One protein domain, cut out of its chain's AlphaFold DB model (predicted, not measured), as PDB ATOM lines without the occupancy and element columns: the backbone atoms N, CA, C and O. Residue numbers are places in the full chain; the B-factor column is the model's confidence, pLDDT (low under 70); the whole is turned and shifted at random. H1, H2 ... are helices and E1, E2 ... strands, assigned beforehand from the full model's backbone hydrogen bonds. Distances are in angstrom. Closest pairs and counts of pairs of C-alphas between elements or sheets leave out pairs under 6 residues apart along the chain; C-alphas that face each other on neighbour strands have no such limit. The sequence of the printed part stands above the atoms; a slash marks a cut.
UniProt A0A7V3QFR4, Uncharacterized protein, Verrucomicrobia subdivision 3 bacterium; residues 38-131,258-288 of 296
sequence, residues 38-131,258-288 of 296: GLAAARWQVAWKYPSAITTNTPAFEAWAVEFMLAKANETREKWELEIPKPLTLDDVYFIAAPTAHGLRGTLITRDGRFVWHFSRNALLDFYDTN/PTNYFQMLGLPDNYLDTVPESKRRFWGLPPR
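This is residues 38 to 131 and 258 to 288 of the 296 residues of an uncharacterized protein of Verrucomicrobia subdivision 3 bacterium (UniProt A0A7V3QFR4). One twisted slab of four antiparallel strands, E1 to E4, has the long helix H2 crossing one of its faces, with no named helix over the other. The short helix H1 sits beside the sheet at its E1 edge, and the small helices H3, H4 and H5 form a string past the end of the sheet where E1 ends and E2 begins, lengthening the outline. The printed part has 125 residues, with named elements in the order H1, H2, E1, E2, E3, E4, H3, H4, H5; the sheet's order is E1, E2, E3, E4, and the class is mixed, helices and strands. The whole is compact, with a radius of gyration of the C-alphas of 15.5 A, yet elongated in outline, spanning 48 by 27 by 25 A.

E1 is residues 93 to 100, 22.1 A long, beginning at C-alpha 93 (35.430, -0.177, 10.435). E2 is residues 103 to 110, 22.4 A; E3 is 115 to 120, 17.1 A; E4 is 123 to 129, 18.2 A. H2, residues 59 to 79, is 30.2 A long, with C-alpha 59 at (19.511, 6.575, 14.109). H1 is residues 38 to 42, H3 261 to 264 and H4 271 to 274. H5, residues 277 to 283, ends at C-alpha 283 (11.650, -1.945, -6.295).

E1 to E4 form a meander, each strand the antiparallel neighbour of the one before, with hairpins E1 and E2, E2 and E3, E3 and E4. N 96 and O 107 are 2.9 A apart, N 108 and O 117 2.9 A, and N 118 and O 126 2.8 A, each within hydrogen-bond range. The sheet is twisted, its C-alphas up to 4.4 A off the best plane. H2 is on one face, making two layers, helix and sheet, at a height over the sheet of 8.3 A. It lies over E1, E2 and E3 and runs across the strands, only just, at 61 degrees to E1 on the local plane. Its closest C-alphas to E2 are those of Met 69 and Leu 108, 6.8 A apart. H1 is on the sheet, at the sheet's level; its closest C-alphas to E1 are those of Ala 42 and Tyr 94, 4.7 A apart. H2 and H3 only just touch, through residues 60 to 61 of H2, with 3 pairs of C-alphas within 8 A; the closest are Ala 60 and Met 264, 5.3 A. H3 and H4 are close but not clearly touching, the closest C-alphas being Phe 262 and Tyr 271, 7.2 A. H4 and H5 are only just apart, at 8.1 A. Every O i to N i+4 pair is within hydrogen-bond range in H1, H2 and H5; H3 and H4 are too short for such a pair.

The C-alphas of Pro 85 and Arg 288, 48.8 A, are the two farthest apart. Residues 132 to 257 are not printed, and C-alphas 131 and 258 stand 35.0 A apart across the cut. The links H1 to H2 and H2 to E1 are long. The mean pLDDT of the printed part is 91.0; residues 47 to 48 are under 70.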
ATOM      1  N   GLY A  38      30.690   6.658  18.721       79.69
ATOM      2  CA  GLY A  38      31.391   5.684  17.873       79.69
ATOM      3  C   GLY A  38      30.687   5.398  16.539       79.69
ATOM      4  O   GLY A  38      31.351   5.235  15.520       79.69
ATOM      5  N   LEU A  39      29.348   5.434  16.502       84.38
ATOM      6  CA  LEU A  39      28.579   5.257  15.264       84.38
ATOM      7  C   LEU A  39      28.861   6.392  14.268       84.38
ATOM      8  O   LEU A  39      29.146   6.141  13.099       84.38
ATOM      9  N   ALA A  40      28.842   7.640  14.737       84.31
ATOM     10  CA  ALA A  40      29.196   8.798  13.928       84.31
ATOM     11  C   ALA A  40      30.664   8.737  13.464       84.31
ATOM     12  O   ALA A  40      30.961   9.156  12.349       84.31
ATOM     13  N   ALA A  41      31.571   8.185  14.284       82.88
ATOM     14  CA  ALA A  41      32.998   8.056  13.960       82.88
ATOM     15  C   ALA A  41      33.292   6.961  12.925       82.88
ATOM     16  O   ALA A  41      34.285   7.034  12.194       82.88
ATOM     17  N   ALA A  42      32.461   5.921  12.898       85.00
ATOM     18  CA  ALA A  42      32.526   4.823  11.942       85.00
ATOM     19  C   ALA A  42      31.778   5.139  10.636       85.00
ATOM     20  O   ALA A  42      31.898   4.414   9.649       85.00
ATOM     21  N   ARG A  43      30.997   6.222  10.587       85.12
ATOM     22  CA  ARG A  43      30.264   6.586   9.376       85.12
ATOM     23  C   ARG A  43      31.236   6.997   8.270       85.12
ATOM     24  O   ARG A  43      32.132   7.817   8.472       85.12
ATOM     25  N   TRP A  44      31.028   6.457   7.073       81.38
ATOM     26  CA  TRP A  44      31.744   6.916   5.889       81.38
ATOM     27  C   TRP A  44      31.414   8.390   5.600       81.38
ATOM     28  O   TRP A  44      30.254   8.798   5.637       81.38
ATOM     29  N   GLN A  45      32.431   9.194   5.287       75.81
ATOM     30  CA  GLN A  45      32.293  10.656   5.177       75.81
ATOM     31  C   GLN A  45      31.522  11.119   3.929       75.81
ATOM     32  O   GLN A  45      30.991  12.225   3.885       75.81
ATOM     33  N   VAL A  46      31.451  10.273   2.902       72.25
ATOM     34  CA  VAL A  46      30.722  10.535   1.654       72.25
ATOM     35  C   VAL A  46      29.289  10.014   1.742       72.25
ATOM     36  O   VAL A  46      29.059   8.822   1.953       72.25
ATOM     37  N   ALA A  47      28.322  10.901   1.509       66.75
ATOM     38  CA  ALA A  47      26.913  10.540   1.444       66.75
ATOM     39  C   ALA A  47      26.646   9.565   0.286       66.75
ATOM     40  O   ALA A  47      26.859   9.887  -0.886       66.75
ATOM     41  N   TRP A  48      26.120   8.383   0.604       67.50
ATOM     42  CA  TRP A  48      25.711   7.419  -0.408       67.50
ATOM     43  C   TRP A  48      24.260   7.655  -0.827       67.50
ATOM     44  O   TRP A  48      23.337   7.528  -0.024       67.50
ATOM     45  N   LYS A  49      24.042   7.979  -2.105       71.50
ATOM     46  CA  LYS A  49      22.701   8.042  -2.697       71.50
ATOM     47  C   LYS A  49      22.412   6.740  -3.433       71.50
ATOM     48  O   LYS A  49      23.049   6.446  -4.442       71.50
ATOM     49  N   TYR A  50      21.436   5.977  -2.946       78.25
ATOM     50  CA  TYR A  50      21.001   4.736  -3.580       78.25
ATOM     51  C   TYR A  50      19.577   4.874  -4.152       78.25
ATOM     52  O   TYR A  50      18.662   5.200  -3.397       78.25
ATOM     53  N   PRO A  51      19.346   4.605  -5.454       79.69
ATOM     54  CA  PRO A  51      18.043   4.835  -6.091       79.69
ATOM     55  C   PRO A  51      16.866   4.066  -5.479       79.69
ATOM     56  O   PRO A  51      15.732   4.534  -5.544       79.69
ATOM     57  N   SER A  52      17.103   2.891  -4.886       83.38
ATOM     58  CA  SER A  52      16.041   2.107  -4.233       83.38
ATOM     59  C   SER A  52      15.941   2.346  -2.723       83.38
ATOM     60  O   SER A  52      15.292   1.557  -2.035       83.38
ATOM     61  N   ALA A  53      16.584   3.396  -2.200       86.56
ATOM     62  CA  ALA A  53      16.431   3.773  -0.802       86.56
ATOM     63  C   ALA A  53      14.990   4.237  -0.525       86.56
ATOM     64  O   ALA A  53      14.403   4.977  -1.320       86.56
ATOM     65  N   ILE A  54      14.405   3.788   0.588       87.00
ATOM     66  CA  ILE A  54      13.010   4.104   0.934       87.00
ATOM     67  C   ILE A  54      12.857   5.424   1.689       87.00
ATOM     68  O   ILE A  54      11.817   6.062   1.551       87.00
ATOM     69  N   THR A  55      13.880   5.836   2.436       79.12
ATOM     70  CA  THR A  55      13.975   7.116   3.150       79.12
ATOM     71  C   THR A  55      15.445   7.400   3.504       79.12
ATOM     72  O   THR A  55      16.322   6.579   3.219       79.12
ATOM     73  N   THR A  56      15.726   8.558   4.100       73.50
ATOM     74  CA  THR A  56      16.999   8.847   4.776       73.50
ATOM     75  C   THR A  56      17.175   7.973   6.015       73.50
ATOM     76  O   THR A  56      16.203   7.603   6.666       73.50
ATOM     77  N   ASN A  57      18.422   7.673   6.370       78.88
ATOM     78  CA  ASN A  57      18.735   6.867   7.543       78.88
ATOM     79  C   ASN A  57      18.245   7.526   8.839       78.88
ATOM     80  O   ASN A  57      18.570   8.681   9.118       78.88
ATOM     81  N   THR A  58      17.509   6.773   9.653       89.44
ATOM     82  CA  THR A  58      17.223   7.131  11.046       89.44
ATOM     83  C   THR A  58      18.306   6.552  11.966       89.44
ATOM     84  O   THR A  58      18.890   5.516  11.634       89.44
ATOM     85  N   PRO A  59      18.552   7.136  13.154       89.94
ATOM     86  CA  PRO A  59      19.511   6.575  14.109       89.94
ATOM     87  C   PRO A  59      19.207   5.121  14.506       89.94
ATOM     88  O   PRO A  59      20.123   4.311  14.618       89.94
ATOM     89  N   ALA A  60      17.922   4.773  14.659       91.19
ATOM     90  CA  ALA A  60      17.494   3.413  14.993       91.19
ATOM     91  C   ALA A  60      17.837   2.407  13.881       91.19
ATOM     92  O   ALA A  60      18.364   1.332  14.162       91.19
ATOM     93  N   PHE A  61      17.595   2.768  12.616       92.62
ATOM     94  CA  PHE A  61      17.984   1.926  11.486       92.62
ATOM     95  C   PHE A  61      19.501   1.776  11.386       92.62
ATOM     96  O   PHE A  61      19.971   0.676  11.118       92.62
ATOM     97  N   GLU A  62      20.272   2.845  11.594       91.38
ATOM     98  CA  GLU A  62      21.734   2.764  11.499       91.38
ATOM     99  C   GLU A  62      22.341   1.857  12.564       91.38
ATOM    100  O   GLU A  62      23.222   1.067  12.230       91.38
ATOM    101  N   ALA A  63      21.849   1.932  13.806       92.12
ATOM    102  CA  ALA A  63      22.278   1.048  14.886       92.12
ATOM    103  C   ALA A  63      22.026  -0.425  14.528       92.12
ATOM    104  O   ALA A  63      22.947  -1.237  14.541       92.12
ATOM    105  N   TRP A  64      20.809  -0.752  14.086       95.06
ATOM    106  CA  TRP A  64      20.492  -2.107  13.635       95.06
ATOM    107  C   TRP A  64      21.329  -2.536  12.416       95.06
ATOM    108  O   TRP A  64      21.853  -3.649  12.368       95.06
ATOM    109  N   ALA A  65      21.473  -1.661  11.416       94.75
ATOM    110  CA  ALA A  65      22.165  -1.981  10.173       94.75
ATOM    111  C   ALA A  65      23.652  -2.263  10.411       94.75
ATOM    112  O   ALA A  65      24.195  -3.200   9.825       94.75
ATOM    113  N   VAL A  66      24.318  -1.476  11.261       94.81
ATOM    114  CA  VAL A  66      25.735  -1.696  11.564       94.81
ATOM    115  C   VAL A  66      25.944  -2.953  12.402       94.81
ATOM    116  O   VAL A  66      26.870  -3.706  12.111       94.81
ATOM    117  N   GLU A  67      25.063  -3.243  13.364       95.88
ATOM    118  CA  GLU A  67      25.101  -4.490  14.136       95.88
ATOM    119  C   GLU A  67      24.946  -5.707  13.223       95.88
ATOM    120  O   GLU A  67      25.747  -6.642  13.290       95.88
ATOM    121  N   PHE A  68      23.978  -5.666  12.302       96.69
ATOM    122  CA  PHE A  68      23.798  -6.708  11.298       96.69
ATOM    123  C   PHE A  68      25.060  -6.899  10.443       96.69
ATOM    124  O   PHE A  68      25.538  -8.024  10.270       96.69
ATOM    125  N   MET A  69      25.611  -5.811   9.894       97.75
ATOM    126  CA  MET A  69      26.782  -5.883   9.015       97.75
ATOM    127  C   MET A  69      28.024  -6.382   9.760       97.75
ATOM    128  O   MET A  69      28.752  -7.212   9.218       97.75
ATOM    129  N   LEU A  70      28.245  -5.939  11.003       98.12
ATOM    130  CA  LEU A  70      29.326  -6.430  11.863       98.12
ATOM    131  C   LEU A  70      29.154  -7.915  12.184       98.12
ATOM    132  O   LEU A  70      30.122  -8.667  12.094       98.12
ATOM    133  N   ALA A  71      27.935  -8.360  12.504       97.56
ATOM    134  CA  ALA A  71      27.655  -9.770  12.761       97.56
ATOM    135  C   ALA A  71      27.997 -10.637  11.540       97.56
ATOM    136  O   ALA A  71      28.688 -11.645  11.674       97.56
ATOM    137  N   LYS A  72      27.607 -10.212  10.331       97.19
ATOM    138  CA  LYS A  72      27.939 -10.928   9.089       97.19
ATOM    139  C   LYS A  72      29.413 -10.867   8.713       97.19
ATOM    140  O   LYS A  72      29.959 -11.861   8.230       97.19
ATOM    141  N   ALA A  73      30.072  -9.735   8.939       98.00
ATOM    142  CA  ALA A  73      31.508  -9.617   8.729       98.00
ATOM    143  C   ALA A  73      32.277 -10.550   9.680       98.00
ATOM    144  O   ALA A  73      33.179 -11.260   9.241       98.00
ATOM    145  N   ASN A  74      31.867 -10.630  10.950       98.31
ATOM    146  CA  ASN A  74      32.459 -11.526  11.946       98.31
ATOM    147  C   ASN A  74      32.153 -13.007  11.690       98.31
ATOM    148  O   ASN A  74      33.042 -13.843  11.835       98.31
ATOM    149  N   GLU A  75      30.950 -13.337  11.220       96.75
ATOM    150  CA  GLU A  75      30.617 -14.685  10.749       96.75
ATOM    151  C   GLU A  75      31.534 -15.099   9.585       96.75
ATOM    152  O   GLU A  75      32.095 -16.195   9.576       96.75
ATOM    153  N   THR A  76      31.731 -14.197   8.619       96.44
ATOM    154  CA  THR A  76      32.625 -14.421   7.475       96.44
ATOM    155  C   THR A  76      34.076 -14.577   7.932       96.44
ATOM    156  O   THR A  76      34.765 -15.500   7.497       96.44
ATOM    157  N   ARG A  77      34.529 -13.713   8.852       96.94
ATOM    158  CA  ARG A  77      35.857 -13.758   9.476       96.94
ATOM    159  C   ARG A  77      36.163 -15.131  10.056       96.94
ATOM    160  O   ARG A  77      37.227 -15.673   9.784       96.94
ATOM    161  N   GLU A  78      35.244 -15.681  10.839       97.06
ATOM    162  CA  GLU A  78      35.430 -16.971  11.505       97.06
ATOM    163  C   GLU A  78      35.381 -18.127  10.513       97.06
ATOM    164  O   GLU A  78      36.287 -18.958  10.472       97.06
ATOM    165  N   LYS A  79      34.356 -18.160   9.659       96.00
ATOM    166  CA  LYS A  79      34.135 -19.269   8.724       96.00
ATOM    167  C   LYS A  79      35.215 -19.377   7.655       96.00
ATOM    168  O   LYS A  79      35.526 -20.486   7.216       96.00
ATOM    169  N   TRP A  80      35.772 -18.250   7.222       96.69
ATOM    170  CA  TRP A  80      36.856 -18.208   6.237       96.69
ATOM    171  C   TRP A  80      38.233 -18.008   6.860       96.69
ATOM    172  O   TRP A  80      39.219 -17.963   6.123       96.69
ATOM    173  N   GLU A  81      38.308 -17.947   8.194       95.38
ATOM    174  CA  GLU A  81      39.555 -17.793   8.946       95.38
ATOM    175  C   GLU A  81      40.387 -16.623   8.392       95.38
ATOM    176  O   GLU A  81      41.554 -16.791   8.015       95.38
ATOM    177  N   LEU A  82      39.738 -15.462   8.257       95.44
ATOM    178  CA  LEU A  82      40.376 -14.239   7.778       95.44
ATOM    179  C   LEU A  82      41.445 -13.782   8.776       95.44
ATOM    180  O   LEU A  82      41.342 -14.031   9.976       95.44
ATOM    181  N   GLU A  83      42.452 -13.062   8.284       94.81
ATOM    182  CA  GLU A  83      43.577 -12.533   9.073       94.81
ATOM    183  C   GLU A  83      43.162 -11.321   9.935       94.81
ATOM    184  O   GLU A  83      43.779 -10.260   9.895       94.81
ATOM    185  N   ILE A  84      42.083 -11.474  10.704       95.25
ATOM    186  CA  ILE A  84      41.530 -10.481  11.623       95.25
ATOM    187  C   ILE A  84      41.452 -11.149  13.009       95.25
ATOM    188  O   ILE A  84      40.554 -11.964  13.260       95.25
ATOM    189  N   PRO A  85      42.402 -10.852  13.916       93.44
ATOM    190  CA  PRO A  85      42.639 -11.664  15.113       93.44
ATOM    191  C   PRO A  85      41.497 -11.601  16.134       93.44
ATOM    192  O   PRO A  85      41.248 -12.570  16.846       93.44
ATOM    193  N   LYS A  86      40.776 -10.479  16.185       96.19
ATOM    194  CA  LYS A  86      39.638 -10.246  17.081       96.19
ATOM    195  C   LYS A  86      38.361  -9.986  16.271       96.19
ATOM    196  O   LYS A  86      38.468  -9.577  15.113       96.19
ATOM    197  N   PRO A  87      37.167 -10.198  16.847       97.94
ATOM    198  CA  PRO A  87      35.930  -9.722  16.244       97.94
ATOM    199  C   PRO A  87      35.997  -8.217  15.955       97.94
ATOM    200  O   PRO A  87      36.491  -7.443  16.775       97.94
ATOM    201  N   LEU A  88      35.504  -7.822  14.784       97.56
ATOM    202  CA  LEU A  88      35.365  -6.433  14.371       97.56
ATOM    203  C   LEU A  88      34.346  -5.719  15.252       97.56
ATOM    204  O   LEU A  88      33.264  -6.249  15.527       97.56
ATOM    205  N   THR A  89      34.693  -4.495  15.621       96.19
ATOM    206  CA  THR A  89      33.847  -3.536  16.330       96.19
ATOM    207  C   THR A  89      33.668  -2.270  15.487       96.19
ATOM    208  O   THR A  89      34.269  -2.133  14.420       96.19
ATOM    209  N   LEU A  90      32.859  -1.319  15.964       93.88
ATOM    210  CA  LEU A  90      32.676  -0.016  15.308       93.88
ATOM    211  C   LEU A  90      33.994   0.749  15.117       93.88
ATOM    212  O   LEU A  90      34.159   1.458  14.126       93.88
ATOM    213  N   ASP A  91      34.948   0.577  16.029       93.19
ATOM    214  CA  ASP A  91      36.232   1.274  15.963       93.19
ATOM    215  C   ASP A  91      37.142   0.722  14.863       93.19
ATOM    216  O   ASP A  91      38.042   1.421  14.405       93.19
ATOM    217  N   ASP A  92      36.890  -0.496  14.381       95.44
ATOM    218  CA  ASP A  92      37.737  -1.157  13.387       95.44
ATOM    219  C   ASP A  92      37.266  -0.894  11.939       95.44
ATOM    220  O   ASP A  92      37.951  -1.292  10.989       95.44
ATOM    221  N   VAL A  93      36.115  -0.231  11.740       96.06
ATOM    222  CA  VAL A  93      35.430  -0.177  10.435       96.06
ATOM    223  C   VAL A  93      34.950   1.219  10.021       96.06
ATOM    224  O   VAL A  93      34.691   2.085  10.854       96.06
ATOM    225  N   TYR A  94      34.772   1.403   8.709       95.50
ATOM    226  CA  TYR A  94      33.837   2.383   8.158       95.50
ATOM    227  C   TYR A  94      32.613   1.686   7.569       95.50
ATOM    228  O   TYR A  94      32.718   0.572   7.050       95.50
ATOM    229  N   PHE A  95      31.455   2.348   7.587       93.94
ATOM    230  CA  PHE A  95      30.244   1.797   6.980       93.94
ATOM    231  C   PHE A  95      29.362   2.835   6.281       93.94
ATOM    232  O   PHE A  95      29.361   4.027   6.602       93.94
ATOM    233  N   ILE A  96      28.561   2.332   5.343       92.44
ATOM    234  CA  ILE A  96      27.385   2.987   4.768       92.44
ATOM    235  C   ILE A  96      26.240   1.985   4.723       92.44
ATOM    236  O   ILE A  96      26.432   0.816   4.394       92.44
ATOM    237  N   ALA A  97      25.033   2.451   5.013       92.00
ATOM    238  CA  ALA A  97      23.816   1.665   4.894       92.00
ATOM    239  C   ALA A  97      22.708   2.534   4.307       92.00
ATOM    240  O   ALA A  97      22.668   3.738   4.550       92.00
ATOM    241  N   ALA A  98      21.825   1.917   3.533       92.38
ATOM    242  CA  ALA A  98      20.620   2.526   3.002       92.38
ATOM    243  C   ALA A  98      19.442   1.561   3.206       92.38
ATOM    244  O   ALA A  98      19.556   0.380   2.844       92.38
ATOM    245  N   PRO A  99      18.308   2.028   3.757       93.81
ATOM    246  CA  PRO A  99      17.128   1.200   3.924       93.81
ATOM    247  C   PRO A  99      16.471   0.983   2.567       93.81
ATOM    248  O   PRO A  99      16.240   1.926   1.813       93.81
ATOM    249  N   THR A 100      16.135  -0.258   2.245       92.56
ATOM    250  CA  THR A 100      15.394  -0.632   1.034       92.56
ATOM    251  C   THR A 100      14.090  -1.329   1.414       92.56
ATOM    252  O   THR A 100      13.885  -1.702   2.569       92.56
ATOM    253  N   ALA A 101      13.211  -1.553   0.435       90.31
ATOM    254  CA  ALA A 101      11.977  -2.309   0.652       90.31
ATOM    255  C   ALA A 101      12.223  -3.782   1.048       90.31
ATOM    256  O   ALA A 101      11.317  -4.447   1.530       90.31
ATOM    257  N   HIS A 102      13.447  -4.281   0.850       89.19
ATOM    258  CA  HIS A 102      13.830  -5.677   1.073       89.19
ATOM    259  C   HIS A 102      14.882  -5.835   2.181       89.19
ATOM    260  O   HIS A 102      15.546  -6.865   2.244       89.19
ATOM    261  N   GLY A 103      15.082  -4.804   3.008       91.88
ATOM    262  CA  GLY A 103      16.111  -4.761   4.053       91.88
ATOM    263  C   GLY A 103      17.199  -3.756   3.750       91.88
ATOM    264  O   GLY A 103      16.961  -2.774   3.049       91.88
ATOM    265  N   LEU A 104      18.402  -3.977   4.259       93.12
ATOM    266  CA  LEU A 104      19.496  -3.046   4.023       93.12
ATOM    267  C   LEU A 104      20.213  -3.323   2.703       93.12
ATOM    268  O   LEU A 104      20.360  -4.466   2.255       93.12
ATOM    269  N   ARG A 105      20.707  -2.244   2.106       92.69
ATOM    270  CA  ARG A 105      21.852  -2.281   1.206       92.69
ATOM    271  C   ARG A 105      22.990  -1.551   1.899       92.69
ATOM    272  O   ARG A 105      22.773  -0.467   2.430       92.69
ATOM    273  N   GLY A 106      24.177  -2.137   1.922       93.50
ATOM    274  CA  GLY A 106      25.242  -1.643   2.784       93.50
ATOM    275  C   GLY A 106      26.629  -1.969   2.281       93.50
ATOM    276  O   GLY A 106      26.812  -2.813   1.405       93.50
ATOM    277  N   THR A 107      27.613  -1.267   2.821       95.25
ATOM    278  CA  THR A 107      29.026  -1.611   2.697       95.25
ATOM    279  C   THR A 107      29.693  -1.385   4.039       95.25
ATOM    280  O   THR A 107      29.460  -0.360   4.677       95.25
ATOM    281  N   LEU A 108      30.520  -2.341   4.441       96.88
ATOM    282  CA  LEU A 108      31.381  -2.268   5.609       96.88
ATOM    283  C   LEU A 108      32.813  -2.512   5.137       96.88
ATOM    284  O   LEU A 108      33.056  -3.435   4.362       96.88
ATOM    285  N   ILE A 109      33.742  -1.667   5.564       96.75
ATOM    286  CA  ILE A 109      35.163  -1.762   5.223       96.75
ATOM    287  C   ILE A 109      35.990  -1.688   6.504       96.75
ATOM    288  O   ILE A 109      35.630  -0.950   7.418       96.75
ATOM    289  N   THR A 110      37.101  -2.409   6.592       96.75
ATOM    290  CA  THR A 110      38.073  -2.176   7.669       96.75
ATOM    291  C   THR A 110      38.749  -0.815   7.503       96.75
ATOM    292  O   THR A 110      38.911  -0.320   6.389       96.75
ATOM    293  N   ARG A 111      39.165  -0.169   8.598       93.69
ATOM    294  CA  ARG A 111      39.794   1.167   8.519       93.69
ATOM    295  C   ARG A 111      41.087   1.211   7.704       93.69
ATOM    296  O   ARG A 111      41.411   2.264   7.164       93.69
ATOM    297  N   ASP A 112      41.800   0.092   7.605       92.50
ATOM    298  CA  ASP A 112      42.982  -0.071   6.749       92.50
ATOM    299  C   ASP A 112      42.641  -0.253   5.256       92.50
ATOM    300  O   ASP A 112      43.537  -0.320   4.420       92.50
ATOM    301  N   GLY A 113      41.352  -0.338   4.908       91.81
ATOM    302  CA  GLY A 113      40.868  -0.511   3.541       91.81
ATOM    303  C   GLY A 113      41.018  -1.929   2.979       91.81
ATOM    304  O   GLY A 113      40.700  -2.147   1.807       91.81
ATOM    305  N   ARG A 114      41.497  -2.893   3.779       94.38
ATOM    306  CA  ARG A 114      41.820  -4.240   3.299       94.38
ATOM    307  C   ARG A 114      40.583  -5.083   3.015       94.38
ATOM    308  O   ARG A 114      40.449  -5.632   1.927       94.38
ATOM    309  N   PHE A 115      39.696  -5.231   3.992       97.69
ATOM    310  CA  PHE A 115      38.547  -6.119   3.869       97.69
ATOM    311  C   PHE A 115      37.276  -5.318   3.633       97.69
ATOM    312  O   PHE A 115      36.979  -4.379   4.371       97.69
ATOM    313  N   VAL A 116      36.519  -5.705   2.607       97.56
ATOM    314  CA  VAL A 116      35.280  -5.040   2.196       97.56
ATOM    315  C   VAL A 116      34.161  -6.067   2.128       97.56
ATOM    316  O   VAL A 116      34.312  -7.097   1.476       97.56
ATOM    317  N   TRP A 117      33.021  -5.765   2.742       98.25
ATOM    318  CA  TRP A 117      31.787  -6.537   2.630       98.25
ATOM    319  C   TRP A 117      30.690  -5.656   2.049       98.25
ATOM    320  O   TRP A 117      30.429  -4.563   2.555       98.25
ATOM    321  N   HIS A 118      30.010  -6.150   1.022       96.94
ATOM    322  CA  HIS A 118      28.819  -5.523   0.469       96.94
ATOM    323  C   HIS A 118      27.591  -6.351   0.801       96.94
ATOM    324  O   HIS A 118      27.578  -7.574   0.676       96.94
ATOM    325  N   PHE A 119      26.525  -5.657   1.175       95.44
ATOM    326  CA  PHE A 119      25.283  -6.265   1.611       95.44
ATOM    327  C   PHE A 119      24.126  -5.802   0.748       95.44
ATOM    328  O   PHE A 119      24.053  -4.644   0.322       95.44
ATOM    329  N   SER A 120      23.187  -6.709   0.524       92.75
ATOM    330  CA  SER A 120      21.927  -6.413  -0.140       92.75
ATOM    331  C   SER A 120      20.866  -7.382   0.345       92.75
ATOM    332  O   SER A 120      21.143  -8.571   0.491       92.75
ATOM    333  N   ARG A 121      19.647  -6.884   0.571       90.88
ATOM    334  CA  ARG A 121      18.495  -7.700   0.982       90.88
ATOM    335  C   ARG A 121      18.794  -8.558   2.224       90.88
ATOM    336  O   ARG A 121      18.474  -9.744   2.238       90.88
ATOM    337  N   ASN A 122      19.457  -7.970   3.225       92.81
ATOM    338  CA  ASN A 122      19.874  -8.645   4.465       92.81
ATOM    339  C   ASN A 122      20.697  -9.928   4.235       92.81
ATOM    340  O   ASN A 122      20.520 -10.938   4.914       92.81
ATOM    341  N   ALA A 123      21.603  -9.897   3.262       93.19
ATOM    342  CA  ALA A 123      22.572 -10.958   3.035       93.19
ATOM    343  C   ALA A 123      23.897 -10.380   2.527       93.19
ATOM    344  O   ALA A 123      23.941  -9.269   1.983       93.19
ATOM    345  N   LEU A 124      24.975 -11.148   2.708       94.94
ATOM    346  CA  LEU A 124      26.270 -10.859   2.105       94.94
ATOM    347  C   LEU A 124      26.159 -11.043   0.589       94.94
ATOM    348  O   LEU A 124      25.882 -12.144   0.119       94.94
ATOM    349  N   LEU A 125      26.353  -9.962  -0.160       94.69
ATOM    350  CA  LEU A 125      26.357  -9.967  -1.620       94.69
ATOM    351  C   LEU A 125      27.770 -10.211  -2.145       94.69
ATOM    352  O   LEU A 125      27.969 -11.110  -2.957       94.69
ATOM    353  N   ASP A 126      28.729  -9.429  -1.648       96.38
ATOM    354  CA  ASP A 126      30.122  -9.490  -2.069       96.38
ATOM    355  C   ASP A 126      31.071  -9.381  -0.874       96.38
ATOM    356  O   ASP A 126      30.773  -8.713   0.117       96.38
ATOM    357  N   PHE A 127      32.249  -9.979  -1.010       98.00
ATOM    358  CA  PHE A 127      33.390  -9.770  -0.129       98.00
ATOM    359  C   PHE A 127      34.672  -9.635  -0.948       98.00
ATOM    360  O   PHE A 127      34.848 -10.375  -1.920       98.00
ATOM    361  N   TYR A 128      35.577  -8.751  -0.522       96.88
ATOM    362  CA  TYR A 128      36.893  -8.545  -1.125       96.88
ATOM    363  C   TYR A 128      37.991  -8.417  -0.056       96.88
ATOM    364  O   TYR A 128      37.836  -7.660   0.899       96.88
ATOM    365  N   ASP A 129      39.121  -9.098  -0.266       96.50
ATOM    366  CA  ASP A 129      40.426  -8.755   0.316       96.50
ATOM    367  C   ASP A 129      41.209  -7.965  -0.743       96.50
ATOM    368  O   ASP A 129      41.725  -8.527  -1.720       96.50
ATOM    369  N   THR A 130      41.251  -6.643  -0.579       92.25
ATOM    370  CA  THR A 130      41.770  -5.695  -1.575       92.25
ATOM    371  C   THR A 130      43.270  -5.832  -1.824       92.25
ATOM    372  O   THR A 130      43.770  -5.298  -2.816       92.25
ATOM    373  N   ASN A 131      43.981  -6.603  -0.997       91.75
ATOM    374  CA  ASN A 131      45.400  -6.889  -1.186       91.75
ATOM    375  C   ASN A 131      45.663  -8.051  -2.152       91.75
ATOM    376  O   ASN A 131      46.749  -8.126  -2.723       91.75
ATOM    377  N   PRO A 258      13.486  -7.147  10.628       92.38
ATOM    378  CA  PRO A 258      12.933  -6.936  11.959       92.38
ATOM    379  C   PRO A 258      11.442  -6.600  11.873       92.38
ATOM    380  O   PRO A 258      11.017  -5.878  10.969       92.38
ATOM    381  N   THR A 259      10.642  -7.080  12.824       91.88
ATOM    382  CA  THR A 259       9.191  -6.820  12.848       91.88
ATOM    383  C   THR A 259       8.867  -5.327  12.916       91.88
ATOM    384  O   THR A 259       7.889  -4.888  12.327       91.88
ATOM    385  N   ASN A 260       9.726  -4.533  13.557       92.62
ATOM    386  CA  ASN A 260       9.622  -3.078  13.672       92.62
ATOM    387  C   ASN A 260      10.415  -2.315  12.587       92.62
ATOM    388  O   ASN A 260      10.718  -1.137  12.773       92.62
ATOM    389  N   TYR A 261      10.793  -2.950  11.469       93.75
ATOM    390  CA  TYR A 261      11.679  -2.348  10.461       93.75
ATOM    391  C   TYR A 261      11.189  -0.988   9.942       93.75
ATOM    392  O   TYR A 261      11.966  -0.036   9.899       93.75
ATOM    393  N   PHE A 262       9.907  -0.864   9.587       93.31
ATOM    394  CA  PHE A 262       9.357   0.409   9.109       93.31
ATOM    395  C   PHE A 262       9.230   1.447  10.229       93.31
ATOM    396  O   PHE A 262       9.550   2.613  10.006       93.31
ATOM    397  N   GLN A 263       8.908   1.022  11.453       92.81
ATOM    398  CA  GLN A 263       8.873   1.905  12.624       92.81
ATOM    399  C   GLN A 263      10.250   2.495  12.931       92.81
ATOM    400  O   GLN A 263      10.358   3.693  13.183       92.81
ATOM    401  N   MET A 264      11.321   1.692  12.832       93.94
ATOM    402  CA  MET A 264      12.695   2.192  12.970       93.94
ATOM    403  C   MET A 264      12.981   3.311  11.971       93.94
ATOM    404  O   MET A 264      13.732   4.226  12.287       93.94
ATOM    405  N   LEU A 265      12.365   3.270  10.789       92.56
ATOM    406  CA  LEU A 265      12.504   4.272   9.732       92.56
ATOM    407  C   LEU A 265      11.563   5.474   9.882       92.56
ATOM    408  O   LEU A 265      11.575   6.354   9.021       92.56
ATOM    409  N   GLY A 266      10.754   5.526  10.945       92.19
ATOM    410  CA  GLY A 266       9.723   6.547  11.129       92.19
ATOM    411  C   GLY A 266       8.564   6.418  10.136       92.19
ATOM    412  O   GLY A 266       7.903   7.407   9.828       92.19
ATOM    413  N   LEU A 267       8.348   5.218   9.593       92.25
ATOM    414  CA  LEU A 267       7.309   4.908   8.616       92.25
ATOM    415  C   LEU A 267       6.228   4.022   9.257       92.25
ATOM    416  O   LEU A 267       6.532   3.250  10.168       92.25
ATOM    417  N   PRO A 268       4.971   4.096   8.786       90.69
ATOM    418  CA  PRO A 268       3.918   3.207   9.265       90.69
ATOM    419  C   PRO A 268       4.163   1.760   8.810       90.69
ATOM    420  O   PRO A 268       4.775   1.520   7.768       90.69
ATOM    421  N   ASP A 269       3.628   0.786   9.547       86.69
ATOM    422  CA  ASP A 269       3.837  -0.643   9.257       86.69
ATOM    423  C   ASP A 269       3.279  -1.072   7.891       86.69
ATOM    424  O   ASP A 269       3.824  -1.960   7.237       86.69
ATOM    425  N   ASN A 270       2.243  -0.384   7.405       87.94
ATOM    426  CA  ASN A 270       1.660  -0.584   6.077       87.94
ATOM    427  C   ASN A 270       2.331   0.262   4.977       87.94
ATOM    428  O   ASN A 270       1.761   0.429   3.899       87.94
ATOM    429  N   TYR A 271       3.526   0.821   5.214       90.00
ATOM    430  CA  TYR A 271       4.186   1.735   4.275       90.00
ATOM    431  C   TYR A 271       4.283   1.172   2.855       90.00
ATOM    432  O   TYR A 271       4.028   1.892   1.893       90.00
ATOM    433  N   LEU A 272       4.610  -0.117   2.692       89.88
ATOM    434  CA  LEU A 272       4.725  -0.703   1.355       89.88
ATOM    435  C   LEU A 272       3.409  -0.610   0.570       89.88
ATOM    436  O   LEU A 272       3.447  -0.371  -0.641       89.88
ATOM    437  N   ASP A 273       2.262  -0.708   1.238       88.94
ATOM    438  CA  ASP A 273       0.935  -0.624   0.623       88.94
ATOM    439  C   ASP A 273       0.577   0.792   0.175       88.94
ATOM    440  O   ASP A 273      -0.288   0.959  -0.681       88.94
ATOM    441  N   THR A 274       1.279   1.818   0.667       88.19
ATOM    442  CA  THR A 274       1.089   3.210   0.231       88.19
ATOM    443  C   THR A 274       1.990   3.599  -0.946       88.19
ATOM    444  O   THR A 274       1.731   4.601  -1.614       88.19
ATOM    445  N   VAL A 275       2.978   2.768  -1.309       89.62
ATOM    446  CA  VAL A 275       3.938   3.043  -2.398       89.62
ATOM    447  C   VAL A 275       3.264   2.966  -3.779       89.62
ATOM    448  O   VAL A 275       2.638   1.942  -4.070       89.62
ATOM    449  N   PRO A 276       3.397   3.982  -4.657       90.81
ATOM    450  CA  PRO A 276       2.825   3.958  -6.009       90.81
ATOM    451  C   PRO A 276       3.302   2.768  -6.855       90.81
ATOM    452  O   PRO A 276       4.459   2.360  -6.750       90.81
ATOM    453  N   GLU A 277       2.455   2.261  -7.757       91.44
ATOM    454  CA  GLU A 277       2.752   1.080  -8.591       91.44
ATOM    455  C   GLU A 277       4.050   1.195  -9.404       91.44
ATOM    456  O   GLU A 277       4.833   0.250  -9.469       91.44
ATOM    457  N   SER A 278       4.343   2.366  -9.974       89.94
ATOM    458  CA  SER A 278       5.599   2.601 -10.704       89.94
ATOM    459  C   SER A 278       6.832   2.355  -9.827       89.94
ATOM    460  O   SER A 278       7.791   1.705 -10.246       89.94
ATOM    461  N   LYS A 279       6.779   2.818  -8.576       88.38
ATOM    462  CA  LYS A 279       7.842   2.658  -7.584       88.38
ATOM    463  C   LYS A 279       7.885   1.230  -7.030       88.38
ATOM    464  O   LYS A 279       8.977   0.701  -6.847       88.38
ATOM    465  N   ARG A 280       6.731   0.566  -6.866       91.00
ATOM    466  CA  ARG A 280       6.655  -0.869  -6.524       91.00
ATOM    467  C   ARG A 280       7.346  -1.730  -7.577       91.00
ATOM    468  O   ARG A 280       8.219  -2.515  -7.218       91.00
ATOM    469  N   ARG A 281       7.047  -1.522  -8.867       87.81
ATOM    470  CA  ARG A 281       7.718  -2.220  -9.980       87.81
ATOM    471  C   ARG A 281       9.221  -1.961  -9.986       87.81
ATOM    472  O   ARG A 281       9.994  -2.907 -10.086       87.81
ATOM    473  N   PHE A 282       9.639  -0.703  -9.822       87.25
ATOM    474  CA  PHE A 282      11.058  -0.345  -9.749       87.25
ATOM    475  C   PHE A 282      11.785  -1.045  -8.587       87.25
ATOM    476  O   PHE A 282      12.931  -1.466  -8.728       87.25
ATOM    477  N   TRP A 283      11.118  -1.214  -7.445       88.00
ATOM    478  CA  TRP A 283      11.650  -1.945  -6.295       88.00
ATOM    479  C   TRP A 283      11.492  -3.467  -6.394       88.00
ATOM    480  O   TRP A 283      11.989  -4.180  -5.523       88.00
ATOM    481  N   GLY A 284      10.824  -3.983  -7.428       86.56
ATOM    482  CA  GLY A 284      10.499  -5.403  -7.549       86.56
ATOM    483  C   GLY A 284       9.561  -5.893  -6.443       86.56
ATOM    484  O   GLY A 284       9.717  -7.008  -5.959       86.56
ATOM    485  N   LEU A 285       8.643  -5.050  -5.973       88.25
ATOM    486  CA  LEU A 285       7.558  -5.467  -5.085       88.25
ATOM    487  C   LEU A 285       6.420  -6.097  -5.903       88.25
ATOM    488  O   LEU A 285       6.233  -5.715  -7.062       88.25
ATOM    489  N   PRO A 286       5.633  -7.021  -5.318       86.12
ATOM    490  CA  PRO A 286       4.427  -7.516  -5.973       86.12
ATOM    491  C   PRO A 286       3.454  -6.356  -6.259       86.12
ATOM    492  O   PRO A 286       3.469  -5.359  -5.527       86.12
ATOM    493  N   PRO A 287       2.598  -6.447  -7.290       83.81
ATOM    494  CA  PRO A 287       1.532  -5.467  -7.498       83.81
ATOM    495  C   PRO A 287       0.598  -5.426  -6.281       83.81
ATOM    496  O   PRO A 287       0.512  -6.398  -5.523       83.81
ATOM    497  N   ARG A 288      -0.089  -4.303  -6.056       80.75
ATOM    498  CA  ARG A 288      -1.150  -4.253  -5.044       80.75
ATOM    499  C   ARG A 288      -2.268  -5.208  -5.450       80.75
ATOM    500  O   ARG A 288      -2.651  -5.266  -6.616       80.75
TER     501      ARG A 288